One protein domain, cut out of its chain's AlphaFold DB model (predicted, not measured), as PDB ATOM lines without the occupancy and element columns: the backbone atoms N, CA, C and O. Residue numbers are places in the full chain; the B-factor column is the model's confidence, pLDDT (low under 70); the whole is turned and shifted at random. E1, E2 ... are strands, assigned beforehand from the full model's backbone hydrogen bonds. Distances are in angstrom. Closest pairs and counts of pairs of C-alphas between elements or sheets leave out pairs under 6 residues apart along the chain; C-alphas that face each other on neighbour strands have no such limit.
ATOM      1  N   PHE A  44     280.125 340.964 198.808       98.12
ATOM      2  CA  PHE A  44     279.698 342.346 198.627       98.12
ATOM      3  C   PHE A  44     279.754 342.803 197.174       98.12
ATOM      4  O   PHE A  44     280.572 342.348 196.376       98.12
ATOM      5  N   LYS A  45     278.916 343.789 196.854       97.75
ATOM      6  CA  LYS A  45     278.971 344.571 195.620       97.75
ATOM      7  C   LYS A  45     279.217 346.034 195.960       97.75
ATOM      8  O   LYS A  45     278.456 346.626 196.716       97.75
ATOM      9  N   ILE A  46     280.253 346.624 195.376       97.88
ATOM     10  CA  ILE A  46     280.444 348.071 195.336       97.88
ATOM     11  C   ILE A  46     279.785 348.584 194.065       97.88
ATOM     12  O   ILE A  46     280.295 348.350 192.969       97.88
ATOM     13  N   VAL A  47     278.662 349.280 194.212       96.75
ATOM     14  CA  VAL A  47     278.035 350.028 193.117       96.75
ATOM     15  C   VAL A  47     278.735 351.372 193.015       96.75
ATOM     16  O   VAL A  47     278.777 352.117 193.995       96.75
ATOM     17  N   ILE A  48     279.317 351.664 191.857       94.31
ATOM     18  CA  ILE A  48     280.068 352.894 191.620       94.31
ATOM     19  C   ILE A  48     279.080 353.992 191.227       94.31
ATOM     20  O   ILE A  48     278.272 353.804 190.326       94.31
ATOM     21  N   GLU A  49     279.156 355.130 191.910       93.31
ATOM     22  CA  GLU A  49     278.355 356.333 191.643       93.31
ATOM     23  C   GLU A  49     279.173 357.330 190.813       93.31
ATOM     24  O   GLU A  49     278.694 357.868 189.817       93.31
ATOM     25  N   GLU A  50     280.440 357.539 191.184       91.25
ATOM     26  CA  GLU A  50     281.303 358.523 190.534       91.25
ATOM     27  C   GLU A  50     282.702 357.969 190.276       91.25
ATOM     28  O   GLU A  50     283.266 357.223 191.080       91.25
ATOM     29  N   ILE A  51     283.288 358.396 189.160       88.12
ATOM     30  CA  ILE A  51     284.636 358.050 188.721       88.12
ATOM     31  C   ILE A  51     285.467 359.323 188.596       88.12
ATOM     32  O   ILE A  51     285.086 360.284 187.924       88.12
ATOM     33  N   TYR A  52     286.649 359.295 189.200       82.88
ATOM     34  CA  TYR A  52     287.637 360.361 189.162       82.88
ATOM     35  C   TYR A  52     288.914 359.830 188.516       82.88
ATOM     36  O   TYR A  52     289.663 359.048 189.112       82.88
ATOM     37  N   ASP A  53     289.183 360.282 187.294       71.50
ATOM     38  CA  ASP A  53     290.465 360.027 186.641       71.50
ATOM     39  C   ASP A  53     291.566 360.774 187.404       71.50
ATOM     40  O   ASP A  53     291.487 361.997 187.601       71.50
ATOM     41  N   LYS A  54     292.602 360.050 187.842       64.56
ATOM     42  CA  LYS A  54     293.790 360.668 188.422       64.56
ATOM     43  C   LYS A  54     294.618 361.240 187.274       64.56
ATOM     44  O   LYS A  54     295.638 360.683 186.879       64.56
ATOM     45  N   SER A  55     294.162 362.374 186.743       51.41
ATOM     46  CA  SER A  55     294.887 363.090 185.708       51.41
ATOM     47  C   SER A  55     296.305 363.368 186.204       51.41
ATOM     48  O   SER A  55     296.505 364.050 187.204       51.41
ATOM     49  N   THR A  56     297.304 362.864 185.485       48.19
ATOM     50  CA  THR A  56     298.700 363.305 185.613       48.19
ATOM     51  C   THR A  56     298.886 364.756 185.137       48.19
ATOM     52  O   THR A  56     299.980 365.306 185.221       48.19
ATOM     53  N   SER A  57     297.827 365.397 184.629       47.78
ATOM     54  CA  SER A  57     297.809 366.791 184.199       47.78
ATOM     55  C   SER A  57     297.511 367.724 185.373       47.78
ATOM     56  O   SER A  57     296.712 367.396 186.243       47.78
ATOM     57  N   ARG A  58     298.043 368.954 185.338       51.06
ATOM     58  CA  ARG A  58     297.722 370.057 186.276       51.06
ATOM     59  C   ARG A  58     296.237 370.491 186.262       51.06
ATOM     60  O   ARG A  58     295.893 371.531 186.815       51.06
ATOM     61  N   ARG A  59     295.359 369.755 185.575       54.59
ATOM     62  CA  ARG A  59     293.925 370.031 185.448       54.59
ATOM     63  C   ARG A  59     293.156 369.285 186.537       54.59
ATOM     64  O   ARG A  59     293.542 368.190 186.930       54.59
ATOM     65  N   ARG A  60     292.050 369.879 186.998       57.22
ATOM     66  CA  ARG A  60     291.152 369.246 187.978       57.22
ATOM     67  C   ARG A  60     290.737 367.845 187.488       57.22
ATOM     68  O   ARG A  60     290.457 367.710 186.290       57.22
ATOM     69  N   PRO A  61     290.696 366.826 188.371       62.91
ATOM     70  CA  PRO A  61     290.183 365.502 188.033       62.91
ATOM     71  C   PRO A  61     288.820 365.617 187.353       62.91
ATOM     72  O   PRO A  61     287.961 366.373 187.811       62.91
ATOM     73  N   LYS A  62     288.620 364.895 186.248       69.31
ATOM     74  CA  LYS A  62     287.306 364.836 185.604       69.31
ATOM     75  C   LYS A  62     286.431 363.871 186.393       69.31
ATOM     76  O   LYS A  62     286.711 362.675 186.382       69.31
ATOM     77  N   GLN A  63     285.414 364.413 187.053       75.25
ATOM     78  CA  GLN A  63     284.315 363.651 187.637       75.25
ATOM     79  C   GLN A  63     283.399 363.169 186.512       75.25
ATOM     80  O   GLN A  63     283.080 363.930 185.594       75.25
ATOM     81  N   ARG A  64     283.005 361.902 186.576       80.50
ATOM     82  CA  ARG A  64     282.004 361.287 185.700       80.50
ATOM     83  C   ARG A  64     281.073 360.452 186.564       80.50
ATOM     84  O   ARG A  64     281.547 359.826 187.507       80.50
ATOM     85  N   PHE A  65     279.786 360.460 186.255       82.81
ATOM     86  CA  PHE A  65     278.820 359.586 186.913       82.81
ATOM     87  C   PHE A  65     278.796 358.252 186.185       82.81
ATOM     88  O   PHE A  65     278.788 358.239 184.956       82.81
ATOM     89  N   ALA A  66     278.839 357.161 186.939       81.75
ATOM     90  CA  ALA A  66     278.769 355.829 186.366       81.75
ATOM     91  C   ALA A  66     277.312 355.427 186.130       81.75
ATOM     92  O   ALA A  66     276.459 355.700 186.974       81.75
ATOM     93  N   SER A  67     277.029 354.762 185.009       77.88
ATOM     94  CA  SER A  67     275.675 354.260 184.745       77.88
ATOM     95  C   SER A  67     275.415 352.929 185.452       77.88
ATOM     96  O   SER A  67     274.408 352.794 186.133       77.88
ATOM     97  N   ASP A  68     276.353 351.978 185.351       85.75
ATOM     98  CA  ASP A  68     276.199 350.604 185.870       85.75
ATOM     99  C   ASP A  68     277.522 349.982 186.356       85.75
ATOM    100  O   ASP A  68     277.666 348.762 186.462       85.75
ATOM    101  N   CYS A  69     278.533 350.808 186.628       90.81
ATOM    102  CA  CYS A  69     279.854 350.318 187.007       90.81
ATOM    103  C   CYS A  69     279.845 349.661 188.402       90.81
ATOM    104  O   CYS A  69     279.240 350.173 189.347       90.81
ATOM    105  N   TYR A  70     280.558 348.542 188.565       94.69
ATOM    106  CA  TYR A  70     280.671 347.872 189.861       94.69
ATOM    107  C   TYR A  70     281.952 347.057 190.049       94.69
ATOM    108  O   TYR A  70     282.575 346.592 189.092       94.69
ATOM    109  N   PHE A  71     282.258 346.796 191.321       94.94
ATOM    110  CA  PHE A  71     283.108 345.693 191.778       94.94
ATOM    111  C   PHE A  71     282.253 344.727 192.604       94.94
ATOM    112  O   PHE A  71     281.382 345.164 193.348       94.94
ATOM    113  N   SER A  72     282.458 343.422 192.483       96.44
ATOM    114  CA  SER A  72     281.723 342.403 193.237       96.44
ATOM    115  C   SER A  72     282.685 341.326 193.697       96.44
ATOM    116  O   SER A  72     283.498 340.860 192.905       96.44
ATOM    117  N   MET A  73     282.600 340.955 194.969       95.69
ATOM    118  CA  MET A  73     283.415 339.909 195.561       95.69
ATOM    119  C   MET A  73     282.522 338.826 196.149       95.69
ATOM    120  O   MET A  73     281.610 339.130 196.917       95.69
ATOM    121  N   GLN A  74     282.817 337.578 195.795       95.94
ATOM    122  CA  GLN A  74     282.237 336.388 196.408       95.94
ATOM    123  C   GLN A  74     283.372 335.443 196.810       95.94
ATOM    124  O   GLN A  74     284.077 334.898 195.963       95.94
ATOM    125  N   GLY A  75     283.586 335.278 198.116       94.56
ATOM    126  CA  GLY A  75     284.682 334.467 198.642       94.56
ATOM    127  C   GLY A  75     286.045 335.078 198.314       94.56
ATOM    128  O   GLY A  75     286.430 336.094 198.880       94.56
ATOM    129  N   ASN A  76     286.806 334.450 197.424       93.31
ATOM    130  CA  ASN A  76     288.093 334.955 196.939       93.31
ATOM    131  C   ASN A  76     288.032 335.412 195.477       93.31
ATOM    132  O   ASN A  76     289.075 335.688 194.897       93.31
ATOM    133  N   GLU A  77     286.850 335.492 194.871       93.06
ATOM    134  CA  GLU A  77     286.695 335.893 193.478       93.06
ATOM    135  C   GLU A  77     286.182 337.324 193.373       93.06
ATOM    136  O   GLU A  77     285.122 337.664 193.896       93.06
ATOM    137  N   LEU A  78     286.932 338.157 192.657       92.19
ATOM    138  CA  LEU A  78     286.547 339.495 192.247       92.19
ATOM    139  C   LEU A  78     286.021 339.454 190.806       92.19
ATOM    140  O   LEU A  78     286.679 338.967 189.887       92.19
ATOM    141  N   SER A  79     284.850 340.040 190.604       92.06
ATOM    142  CA  SER A  79     284.300 340.391 189.298       92.06
ATOM    143  C   SER A  79     284.102 341.896 189.208       92.06
ATOM    144  O   SER A  79     283.830 342.559 190.212       92.06
ATOM    145  N   TYR A  80     284.193 342.455 188.008       91.19
ATOM    146  CA  TYR A  80     283.925 343.875 187.812       91.19
ATOM    147  C   TYR A  80     283.334 344.168 186.442       91.19
ATOM    148  O   TYR A  80     283.591 343.464 185.466       91.19
ATOM    149  N   TYR A  81     282.585 345.261 186.384       90.19
ATOM    150  CA  TYR A  81     282.133 345.873 185.146       90.19
ATOM    151  C   TYR A  81     282.455 347.360 185.205       90.19
ATOM    152  O   TYR A  81     282.028 348.049 186.130       90.19
ATOM    153  N   ILE A  82     283.214 347.849 184.226       86.19
ATOM    154  CA  ILE A  82     283.498 349.275 184.066       86.19
ATOM    155  C   ILE A  82     283.191 349.677 182.622       86.19
ATOM    156  O   ILE A  82     283.810 349.166 181.678       86.19
ATOM    157  N   SER A  83     282.255 350.614 182.458       83.50
ATOM    158  CA  SER A  83     281.909 351.184 181.158       83.50
ATOM    159  C   SER A  83     283.091 351.993 180.597       83.50
ATOM    160  O   SER A  83     283.692 352.797 181.318       83.50
ATOM    161  N   PRO A  84     283.449 351.831 179.310       75.38
ATOM    162  CA  PRO A  84     284.524 352.599 178.679       75.38
ATOM    163  C   PRO A  84     284.227 354.097 178.611       75.38
ATOM    164  O   PRO A  84     285.155 354.910 178.672       75.38
ATOM    165  N   GLU A  85     282.944 354.446 178.479       76.19
ATOM    166  CA  GLU A  85     282.455 355.825 178.416       76.19
ATOM    167  C   GLU A  85     282.711 356.544 179.750       76.19
ATOM    168  O   GLU A  85     283.197 357.681 179.768       76.19
ATOM    169  N   ASP A  86     282.547 355.823 180.863       77.38
ATOM    170  CA  ASP A  86     282.685 356.356 182.220       77.38
ATOM    171  C   ASP A  86     284.151 356.542 182.649       77.38
ATOM    172  O   ASP A  86     284.450 357.373 183.506       77.38
ATOM    173  N   ILE A  87     285.109 355.834 182.037       73.44
ATOM    174  CA  ILE A  87     286.553 356.019 182.305       73.44
ATOM    175  C   ILE A  87     287.246 356.966 181.317       73.44
ATOM    176  O   ILE A  87     288.422 357.286 181.479       73.44
ATOM    177  N   GLY A  88     286.525 357.485 180.317       63.62
ATOM    178  CA  GLY A  88     287.012 358.541 179.424       63.62
ATOM    179  C   GLY A  88     288.215 358.164 178.556       63.62
ATOM    180  O   GLY A  88     288.991 359.046 178.169       63.62
ATOM    181  N   SER A  89     288.383 356.873 178.259       59.28
ATOM    182  CA  SER A  89     289.425 356.392 177.351       59.28
ATOM    183  C   SER A  89     289.230 357.000 175.958       59.28
ATOM    184  O   SER A  89     288.199 356.804 175.325       59.28
ATOM    185  N   ARG A  90     290.245 357.715 175.446       51.12
ATOM    186  CA  ARG A  90     290.257 358.263 174.069       51.12
ATOM    187  C   ARG A  90     290.265 357.186 172.982       51.12
ATOM    188  O   ARG A  90     290.007 357.487 171.823       51.12
ATOM    189  N   THR A  91     290.596 355.950 173.336       45.28
ATOM    190  CA  THR A  91     290.470 354.798 172.447       45.28
ATOM    191  C   THR A  91     289.166 354.084 172.776       45.28
ATOM    192  O   THR A  91     288.893 353.862 173.958       45.28
ATOM    193  N   LYS A  92     288.377 353.743 171.742       46.41
ATOM    194  CA  LYS A  92     287.203 352.857 171.809       46.41
ATOM    195  C   LYS A  92     287.635 351.503 172.381       46.41
ATOM    196  O   LYS A  92     287.930 350.571 171.641       46.41
ATOM    197  N   ARG A  93     287.794 351.423 173.697       55.81
ATOM    198  CA  ARG A  93     288.060 350.176 174.403       55.81
ATOM    199  C   ARG A  93     286.712 349.531 174.665       55.81
ATOM    200  O   ARG A  93     285.767 350.228 175.009       55.81
ATOM    201  N   SER A  94     286.626 348.225 174.474       54.69
ATOM    202  CA  SER A  94     285.467 347.429 174.866       54.69
ATOM    203  C   SER A  94     285.192 347.611 176.366       54.69
ATOM    204  O   SER A  94     286.148 347.869 177.113       54.69
ATOM    205  N   PRO A  95     283.934 347.461 176.828       58.97
ATOM    206  CA  PRO A  95     283.633 347.357 178.252       58.97
ATOM    207  C   PRO A  95     284.583 346.376 178.915       58.97
ATOM    208  O   PRO A  95     284.791 345.268 178.414       58.97
ATOM    209  N   ARG A  96     285.223 346.812 180.002       69.62
ATOM    210  CA  ARG A  96     286.126 345.933 180.735       69.62
ATOM    211  C   ARG A  96     285.276 345.164 181.722       69.62
ATOM    212  O   ARG A  96     284.812 345.714 182.721       69.62
ATOM    213  N   HIS A  97     285.040 343.919 181.353       73.25
ATOM    214  CA  HIS A  97     284.288 342.958 182.120       73.25
ATOM    215  C   HIS A  97     285.192 341.761 182.354       73.25
ATOM    216  O   HIS A  97     285.668 341.142 181.402       73.25
ATOM    217  N   GLU A  98     285.472 341.478 183.616       74.25
ATOM    218  CA  GLU A  98     286.286 340.334 183.999       74.25
ATOM    219  C   GLU A  98     285.617 339.646 185.179       74.25
ATOM    220  O   GLU A  98     285.052 340.295 186.068       74.25
ATOM    221  N   HIS A  99     285.676 338.322 185.154       77.19
ATOM    222  CA  HIS A  99     285.103 337.448 186.160       77.19
ATOM    223  C   HIS A  99     286.175 336.541 186.735       77.19
ATOM    224  O   HIS A  99     287.122 336.179 186.035       77.19
ATOM    225  N   GLY A 100     285.987 336.149 187.994       78.44
ATOM    226  CA  GLY A 100     286.806 335.116 188.623       78.44
ATOM    227  C   GLY A 100     288.257 335.531 188.860       78.44
ATOM    228  O   GLY A 100     289.134 334.673 188.916       78.44
ATOM    229  N   LEU A 101     288.547 336.832 188.993       86.44
ATOM    230  CA  LEU A 101     289.876 337.260 189.423       86.44
ATOM    231  C   LEU A 101     290.077 336.829 190.869       86.44
ATOM    232  O   LEU A 101     289.428 337.359 191.766       86.44
ATOM    233  N   THR A 102     290.999 335.905 191.116       90.62
ATOM    234  CA  THR A 102     291.345 335.556 192.492       90.62
ATOM    235  C   THR A 102     291.885 336.792 193.203       90.62
ATOM    236  O   THR A 102     292.762 337.483 192.689       90.62
ATOM    237  N   ALA A 103     291.382 337.083 194.392       92.19
ATOM    238  CA  ALA A 103     291.767 338.231 195.181       92.19
ATOM    239  C   ALA A 103     291.799 337.892 196.669       92.19
ATOM    240  O   ALA A 103     291.112 336.998 197.160       92.19
ATOM    241  N   THR A 104     292.609 338.653 197.393       94.44
ATOM    242  CA  THR A 104     292.626 338.665 198.854       94.44
ATOM    243  C   THR A 104     292.101 340.003 199.337       94.44
ATOM    244  O   THR A 104     292.436 341.037 198.763       94.44
ATOM    245  N   LEU A 105     291.276 339.974 200.380       96.38
ATOM    246  CA  LEU A 105     290.807 341.155 201.089       96.38
ATOM    247  C   LEU A 105     291.385 341.113 202.500       96.38
ATOM    248  O   LEU A 105     291.280 340.096 203.182       96.38
ATOM    249  N   SER A 106     291.988 342.209 202.941       95.81
ATOM    250  CA  SER A 106     292.434 342.383 204.318       95.81
ATOM    251  C   SER A 106     291.774 343.608 204.934       95.81
ATOM    252  O   SER A 106     291.626 344.657 204.303       95.81
ATOM    253  N   LYS A 107     291.360 343.470 206.193       96.56
ATOM    254  CA  LYS A 107     290.841 344.578 206.990       96.56
ATOM    255  C   LYS A 107     292.015 345.326 207.614       96.56
ATOM    256  O   LYS A 107     292.837 344.730 208.305       96.56
ATOM    257  N   GLY A 108     292.090 346.622 207.347       92.31
ATOM    258  CA  GLY A 108     292.996 347.536 208.026       92.31
ATOM    259  C   GLY A 108     292.398 348.063 209.330       92.31
ATOM    260  O   GLY A 108     291.322 347.660 209.774       92.31
ATOM    261  N   GLU A 109     293.094 349.011 209.946       88.62
ATOM    262  CA  GLU A 109     292.628 349.632 211.183       88.62
ATOM    263  C   GLU A 109     291.466 350.603 210.946       88.62
ATOM    264  O   GLU A 109     291.398 351.316 209.933       88.62
ATOM    265  N   ARG A 110     290.572 350.680 211.940       93.50
ATOM    266  CA  ARG A 110     289.584 351.755 212.026       93.50
ATOM    267  C   ARG A 110     290.311 353.067 212.314       93.50
ATOM    268  O   ARG A 110     291.068 353.179 213.274       93.50
ATOM    269  N   GLN A 111     290.059 354.064 211.482       93.88
ATOM    270  CA  GLN A 111     290.673 355.380 211.565       93.88
ATOM    271  C   GLN A 111     290.060 356.214 212.698       93.88
ATOM    272  O   GLN A 111     288.942 355.963 213.154       93.88
ATOM    273  N   LYS A 112     290.765 357.269 213.130       93.81
ATOM    274  CA  LYS A 112     290.302 358.177 214.202       93.81
ATOM    275  C   LYS A 112     288.958 358.850 213.894       93.81
ATOM    276  O   LYS A 112     288.207 359.159 214.811       93.81
ATOM    277  N   ASN A 113     288.658 359.078 212.616       93.12
ATOM    278  CA  ASN A 113     287.386 359.646 212.166       93.12
ATOM    279  C   ASN A 113     286.245 358.610 212.108       93.12
ATOM    280  O   ASN A 113     285.109 358.984 211.836       93.12
ATOM    281  N   GLY A 114     286.526 357.336 212.402       93.50
ATOM    282  CA  GLY A 114     285.573 356.229 212.395       93.50
ATOM    283  C   GLY A 114     285.485 355.462 211.076       93.50
ATOM    284  O   GLY A 114     284.805 354.439 211.050       93.50
ATOM    285  N   ASP A 115     286.177 355.906 210.025       96.69
ATOM    286  CA  ASP A 115     286.237 355.184 208.752       96.69
ATOM    287  C   ASP A 115     287.012 353.873 208.903       96.69
ATOM    288  O   ASP A 115     287.886 353.735 209.767       96.69
ATOM    289  N   ILE A 116     286.721 352.899 208.046       96.88
ATOM    290  CA  ILE A 116     287.379 351.591 208.073       96.88
ATOM    291  C   ILE A 116     288.049 351.343 206.730       96.88
ATOM    292  O   ILE A 116     287.421 351.458 205.678       96.88
ATOM    293  N   HIS A 117     289.335 351.006 206.772       96.88
ATOM    294  CA  HIS A 117     290.107 350.686 205.579       96.88
ATOM    295  C   HIS A 117     290.088 349.188 205.310       96.88
ATOM    296  O   HIS A 117     290.246 348.380 206.222       96.88
ATOM    297  N   TYR A 118     289.976 348.833 204.039       97.50
ATOM    298  CA  TYR A 118     290.189 347.489 203.537       97.50
ATOM    299  C   TYR A 118     291.126 347.561 202.337       97.50
ATOM    300  O   TYR A 118     291.049 348.487 201.527       97.50
ATOM    301  N   GLU A 119     292.020 346.592 202.220       96.19
ATOM    302  CA  GLU A 119     292.907 346.458 201.074       96.19
ATOM    303  C   GLU A 119     292.550 345.179 200.324       96.19
ATOM    304  O   GLU A 119     292.609 344.084 200.876       96.19
ATOM    305  N   LEU A 120     292.173 345.322 199.056       94.81
ATOM    306  CA  LEU A 120     291.949 344.207 198.152       94.81
ATOM    307  C   LEU A 120     293.102 344.123 197.154       94.81
ATOM    308  O   LEU A 120     293.451 345.111 196.502       94.81
ATOM    309  N   LYS A 121     293.688 342.935 197.013       92.62
ATOM    310  CA  LYS A 121     294.753 342.644 196.046       92.62
ATOM    311  C   LYS A 121     294.320 341.511 195.137       92.62
ATOM    312  O   LYS A 121     294.042 340.419 195.631       92.62
ATOM    313  N   THR A 122     294.271 341.761 193.831       89.06
ATOM    314  CA  THR A 122     294.100 340.680 192.855       89.06
ATOM    315  C   THR A 122     295.408 339.906 192.721       89.06
ATOM    316  O   THR A 122     296.496 340.482 192.661       89.06
ATOM    317  N   ASN A 123     295.283 338.587 192.689       77.94
ATOM    318  CA  ASN A 123     296.356 337.628 192.501       77.94
ATOM    319  C   ASN A 123     296.383 337.208 191.025       77.94
ATOM    320  O   ASN A 123     295.335 337.086 190.392       77.94
ATOM    321  N   GLY A 124     297.569 336.969 190.470       69.31
ATOM    322  CA  GLY A 124     297.723 336.524 189.085       69.31
ATOM    323  C   GLY A 124     299.030 337.002 188.465       69.31
ATOM    324  O   GLY A 124     299.949 337.415 189.175       69.31
ATOM    325  N   GLU A 125     299.111 336.955 187.134       63.62
ATOM    326  CA  GLU A 125     300.238 337.522 186.388       63.62
ATOM    327  C   GLU A 125     300.464 338.992 186.762       63.62
ATOM    328  O   GLU A 125     299.517 339.729 187.036       63.62
ATOM    329  N   VAL A 126     301.721 339.444 186.724       58.41
ATOM    330  CA  VAL A 126     302.132 340.798 187.147       58.41
ATOM    331  C   VAL A 126     301.304 341.908 186.480       58.41
ATOM    332  O   VAL A 126     301.045 342.942 187.093       58.41
ATOM    333  N   THR A 127     300.834 341.683 185.251       58.12
ATOM    334  CA  THR A 127     299.992 342.604 184.469       58.12
ATOM    335  C   THR A 127     298.548 342.723 184.974       58.12
ATOM    336  O   THR A 127     297.852 343.665 184.594       58.12
ATOM    337  N   ARG A 128     298.095 341.804 185.836       63.09
ATOM    338  CA  ARG A 128     296.741 341.743 186.414       63.09
ATOM    339  C   ARG A 128     296.701 342.030 187.915       63.09
ATOM    340  O   ARG A 128     295.615 342.056 188.495       63.09
ATOM    341  N   ILE A 129     297.851 342.279 188.548       70.62
ATOM    342  CA  ILE A 129     297.919 342.645 189.967       70.62
ATOM    343  C   ILE A 129     297.446 344.085 190.132       70.62
ATOM    344  O   ILE A 129     298.159 345.029 189.809       70.62
ATOM    345  N   SER A 130     296.260 344.242 190.700       80.75
ATOM    346  CA  SER A 130     295.682 345.509 191.115       80.75
ATOM    347  C   SER A 130     295.603 345.570 192.623       80.75
ATOM    348  O   SER A 130     295.291 344.586 193.292       80.75
ATOM    349  N   THR A 131     295.853 346.757 193.159       89.56
ATOM    350  CA  THR A 131     295.650 347.044 194.576       89.56
ATOM    351  C   THR A 131     294.544 348.070 194.708       89.56
ATOM    352  O   THR A 131     294.625 349.172 194.154       89.56
ATOM    353  N   MET A 132     293.509 347.694 195.442       93.12
ATOM    354  CA  MET A 132     292.324 348.484 195.689       93.12
ATOM    355  C   MET A 132     292.265 348.827 197.176       93.12
ATOM    356  O   MET A 132     292.110 347.950 198.018       93.12
ATOM    357  N   LEU A 133     292.387 350.112 197.499       95.19
ATOM    358  CA  LEU A 133     292.072 350.617 198.831       95.19
ATOM    359  C   LEU A 133     290.585 350.957 198.862       95.19
ATOM    360  O   LEU A 133     290.152 351.830 198.111       95.19
ATOM    361  N   ILE A 134     289.835 350.298 199.733       97.56
ATOM    362  CA  ILE A 134     288.423 350.561 199.995       97.56
ATOM    363  C   ILE A 134     288.335 351.255 201.357       97.56
ATOM    364  O   ILE A 134     288.875 350.768 202.346       97.56
ATOM    365  N   ILE A 135     287.666 352.399 201.410       97.56
ATOM    366  CA  ILE A 135     287.399 353.150 202.638       97.56
ATOM    367  C   ILE A 135     285.888 353.156 202.832       97.56
ATOM    368  O   ILE A 135     285.181 353.798 202.056       97.56
ATOM    369  N   LEU A 136     285.400 352.438 203.841       98.00
ATOM    370  CA  LEU A 136     284.007 352.499 204.283       98.00
ATOM    371  C   LEU A 136     283.848 353.701 205.216       98.00
ATOM    372  O   LEU A 136     284.537 353.779 206.237       98.00
ATOM    373  N   TYR A 137     282.959 354.630 204.862       96.19
ATOM    374  CA  TYR A 137     282.730 355.822 205.670       96.19
ATOM    375  C   TYR A 137     281.912 355.509 206.914       96.19
ATOM    376  O   TYR A 137     280.889 354.823 206.835       96.19
ATOM    377  N   LYS A 138     282.328 356.089 208.044       95.12
ATOM    378  CA  LYS A 138     281.668 355.926 209.341       95.12
ATOM    379  C   LYS A 138     280.148 356.085 209.237       95.12
ATOM    380  O   LYS A 138     279.653 357.064 208.679       95.12
ATOM    381  N   ASP A 139     279.421 355.153 209.851       94.12
ATOM    382  CA  ASP A 139     277.962 355.183 210.003       94.12
ATOM    383  C   ASP A 139     277.190 355.246 208.669       94.12
ATOM    384  O   ASP A 139     276.022 355.620 208.664       94.12
ATOM    385  N   THR A 140     277.793 354.879 207.531       94.88
ATOM    386  CA  THR A 140     277.095 354.774 206.236       94.88
ATOM    387  C   THR A 140     277.543 353.543 205.449       94.88
ATOM    388  O   THR A 140     278.581 352.973 205.741       94.88
ATOM    389  N   ASN A 141     276.831 353.161 204.391       97.00
ATOM    390  CA  ASN A 141     277.351 352.207 203.405       97.00
ATOM    391  C   ASN A 141     278.100 352.876 202.236       97.00
ATOM    392  O   ASN A 141     278.446 352.196 201.268       97.00
ATOM    393  N   ARG A 142     278.330 354.197 202.285       97.25
ATOM    394  CA  ARG A 142     279.105 354.905 201.259       97.25
ATOM    395  C   ARG A 142     280.580 354.561 201.404       97.25
ATOM    396  O   ARG A 142     281.101 354.434 202.512       97.25
ATOM    397  N   CYS A 143     281.265 354.473 200.273       97.38
ATOM    398  CA  CYS A 143     282.686 354.185 200.246       97.38
ATOM    399  C   CYS A 143     283.448 355.032 199.238       97.38
ATOM    400  O   CYS A 143     282.906 355.490 198.228       97.38
ATOM    401  N   PHE A 144     284.745 355.145 199.490       96.31
ATOM    402  CA  PHE A 144     285.734 355.558 198.511       96.31
ATOM    403  C   PHE A 144     286.593 354.365 198.114       96.31
ATOM    404  O   PHE A 144     286.996 353.570 198.960       96.31
ATOM    405  N   VAL A 145     286.912 354.267 196.829       94.62
ATOM    406  CA  VAL A 145     287.783 353.227 196.296       94.62
ATOM    407  C   VAL A 145     288.916 353.875 195.523       94.62
ATOM    408  O   VAL A 145     288.683 354.661 194.609       94.62
ATOM    409  N   ARG A 146     290.158 353.525 195.841       92.56
ATOM    410  CA  ARG A 146     291.329 353.885 195.039       92.56
ATOM    411  C   ARG A 146     291.913 352.637 194.418       92.56
ATOM    412  O   ARG A 146     292.409 351.768 195.127       92.56
ATOM    413  N   LEU A 147     291.928 352.606 193.094       88.38
ATOM    414  CA  LEU A 147     292.507 351.527 192.316       88.38
ATOM    415  C   LEU A 147     293.886 351.948 191.805       88.38
ATOM    416  O   LEU A 147     294.026 352.927 191.067       88.38
ATOM    417  N   THR A 148     294.909 351.208 192.219       85.69
ATOM    418  CA  THR A 148     296.308 351.404 191.822       85.69
ATOM    419  C   THR A 148     296.868 350.155 191.169       85.69
ATOM    420  O   THR A 148     296.358 349.059 191.403       85.69
ATOM    421  N   LYS A 149     297.897 350.325 190.322       77.31
ATOM    422  CA  LYS A 149     298.419 349.239 189.468       77.31
ATOM    423  C   LYS A 149     297.278 348.556 188.696       77.31
ATOM    424  O   LYS A 149     297.219 347.349 188.551       77.31
ATOM    425  N   SER A 150     296.305 349.363 188.287       70.00
ATOM    426  CA  SER A 150     295.001 348.874 187.863       70.00
ATOM    427  C   SER A 150     295.087 348.011 186.605       70.00
ATOM    428  O   SER A 150     295.712 348.418 185.624       70.00
ATOM    429  N   PHE A 151     294.310 346.929 186.573       71.38
ATOM    430  CA  PHE A 151     293.978 346.171 185.367       71.38
ATOM    431  C   PHE A 151     293.330 347.055 184.284       71.38
ATOM    432  O   PHE A 151     293.369 346.718 183.103       71.38
ATOM    433  N   LEU A 152     292.799 348.235 184.637       73.38
ATOM    434  CA  LEU A 152     292.277 349.238 183.700       73.38
ATOM    435  C   LEU A 152     293.388 350.018 182.961       73.38
ATOM    436  O   LEU A 152     293.099 350.771 182.027       73.38
ATOM    437  N   GLY A 153     294.656 349.839 183.344       74.00
ATOM    438  CA  GLY A 153     295.826 350.472 182.727       74.00
ATOM    439  C   GLY A 153     296.104 351.912 183.178       74.00
ATOM    440  O   GLY A 153     296.989 352.556 182.622       74.00
ATOM    441  N   ALA A 154     295.359 352.427 184.160       76.50
ATOM    442  CA  ALA A 154     295.589 353.721 184.808       76.50
ATOM    443  C   ALA A 154     295.039 353.705 186.242       76.50
ATOM    444  O   ALA A 154     294.224 352.855 186.587       76.50
ATOM    445  N   ASN A 155     295.472 354.639 187.088       82.56
ATOM    446  CA  ASN A 155     294.941 354.747 188.446       82.56
ATOM    447  C   ASN A 155     293.618 355.517 188.437       82.56
ATOM    448  O   ASN A 155     293.547 356.613 187.883       82.56
ATOM    449  N   TYR A 156     292.616 354.988 189.129       84.69
ATOM    450  CA  TYR A 156     291.297 355.606 189.244       84.69
ATOM    451  C   TYR A 156     290.906 355.733 190.706       84.69
ATOM    452  O   TYR A 156     291.307 354.918 191.541       84.69
ATOM    453  N   ASN A 157     290.110 356.751 191.010       90.06
ATOM    454  CA  ASN A 157     289.365 356.781 192.255       90.06
ATOM    455  C   ASN A 157     287.871 356.729 191.956       90.06
ATOM    456  O   ASN A 157     287.424 357.250 190.936       90.06
ATOM    457  N   PHE A 158     287.119 356.141 192.869       91.44
ATOM    458  CA  PHE A 158     285.683 355.975 192.762       91.44
ATOM    459  C   PHE A 158     285.020 356.337 194.082       91.44
ATOM    460  O   PHE A 158     285.613 356.173 195.153       91.44
ATOM    461  N   THR A 159     283.775 356.777 194.004       95.00
ATOM    462  CA  THR A 159     282.844 356.798 195.133       95.00
ATOM    463  C   THR A 159     281.662 355.902 194.797       95.00
ATOM    464  O   THR A 159     281.356 355.660 193.627       95.00
ATOM    465  N   GLY A 160     281.025 355.352 195.820       95.94
ATOM    466  CA  GLY A 160     279.942 354.403 195.625       95.94
ATOM    467  C   GLY A 160     279.352 353.906 196.931       95.94
ATOM    468  O   GLY A 160     279.543 354.523 197.982       95.94
ATOM    469  N   TYR A 161     278.663 352.773 196.852       97.25
ATOM    470  CA  TYR A 161     277.999 352.132 197.984       97.25
ATOM    471  C   TYR A 161     278.352 350.652 198.046       97.25
ATOM    472  O   TYR A 161     278.308 349.962 197.028       97.25
ATOM    473  N   ILE A 162     278.649 350.161 199.246       98.31
ATOM    474  CA  ILE A 162     278.826 348.736 199.520       98.31
ATOM    475  C   ILE A 162     277.465 348.138 199.866       98.31
ATOM    476  O   ILE A 162     276.777 348.605 200.774       98.31
ATOM    477  N   LEU A 163     277.089 347.088 199.145       97.19
ATOM    478  CA  LEU A 163     275.852 346.344 199.334       97.19
ATOM    479  C   LEU A 163     276.168 344.861 199.596       97.19
ATOM    480  O   LEU A 163     277.087 344.330 198.966       97.19
ATOM    481  N   PRO A 164     275.428 344.183 200.489       96.75
ATOM    482  CA  PRO A 164     275.548 342.735 200.685       96.75
ATOM    483  C   PRO A 164     275.103 341.940 199.443       96.75
ATOM    484  O   PRO A 164     274.276 342.424 198.665       96.75
ATOM    485  N   GLN A 165     275.648 340.724 199.275       89.69
ATOM    486  CA  GLN A 165     275.312 339.767 198.200       89.69
ATOM    487  C   GLN A 165     274.876 338.387 198.703       89.69
ATOM    488  O   GLN A 165     275.558 337.791 199.574       89.69
TER     489      GLN A 165
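What this domain is: This is residues 44 to 165 of the 165 residues of an uncharacterized protein of Bacteroides sp. CAG:443 (UniProt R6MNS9). The domain is a closed barrel of eight antiparallel strands, E1 and E3 to E9, in which the last strand, E9, pairs back with the first, E1. Three long strands, E1, E5 and E9, bend sharply in the wall; the short strand E2 is paired onto E1 outside the ring, and residues 83 to 95 make a large loop between E4 and E5. The printed part has 122 residues with nine named strands, E1 to E9 in order along the chain, and no named helix; the class is all strand. It is compact, with a radius of gyration of the C-alphas of 14.0 A and spans of 39 by 32 by 25 A.

Where its parts are: E1, residues 44 to 53, begins at C-alpha 44 (279.698, 342.346, 198.627), measures 23.9 A and bends by 70 degrees at residue 49. E2 is residues 63 to 65, E3 residues 70 to 74 and E4 residues 77 to 82. E5, residues 96 to 110, is the longest strand at 32.0 A; it bends by 88 degrees at residue 99 and ends at C-alpha 110 (289.584, 351.755, 212.026). E6 is residues 116 to 122, 19.9 A, E7 residues 131 to 136, and E8 residues 142 to 148, 19.9 A. E9, residues 156 to 164, measures 23.3 A, bends by 62 degrees at residue 159 and ends at C-alpha 164 (275.548, 342.735, 200.685).

How they stand to each other: E3 and E2 lie on one side of E1, beside residues 44 to 48 and 49 to 52, and E9 on the other side. N 46 and O 71 of E1 and E3 are 2.7 A apart, within hydrogen-bond range, as are N 51 and O 64 of the hairpin E1 and E2, at 2.8 A. E3 to E9 form a meander, each strand the antiparallel neighbour of the one before. Its N and O pairs within range include N 72 and O 79 of E3 and E4, 2.8 A, and N 78 and O 101 of E4 and E5, 2.8 A. E5 pairs with E4 over residues 96 to 102 and with E6 over 103 to 110, a staggered pairing; N 106 and O 119 are 2.9 A apart. Also within hydrogen-bond range are N 118 and O 134 of the neighbours E6 and E7, 2.8 A apart, N 135 and O 144 of E7 and E8, 2.8 A apart, and N 145 and O 158 of E8 and E9, 2.9 A apart. N 45 of E1 and O 163 of E9, 2.8 A, close the ring. E1 and E6 are apart.

The domain as a whole: The farthest C-alphas, of Lys 92 and Lys 112, are 42.8 A apart. The printed part has no cut, and its first and last C-alphas are 5.1 A apart. The link from E4 to E5 is long. Mean pLDDT of the printed part is 83.3; residues 54 to 62, 88 to 96 and 124 to 128 are under 70.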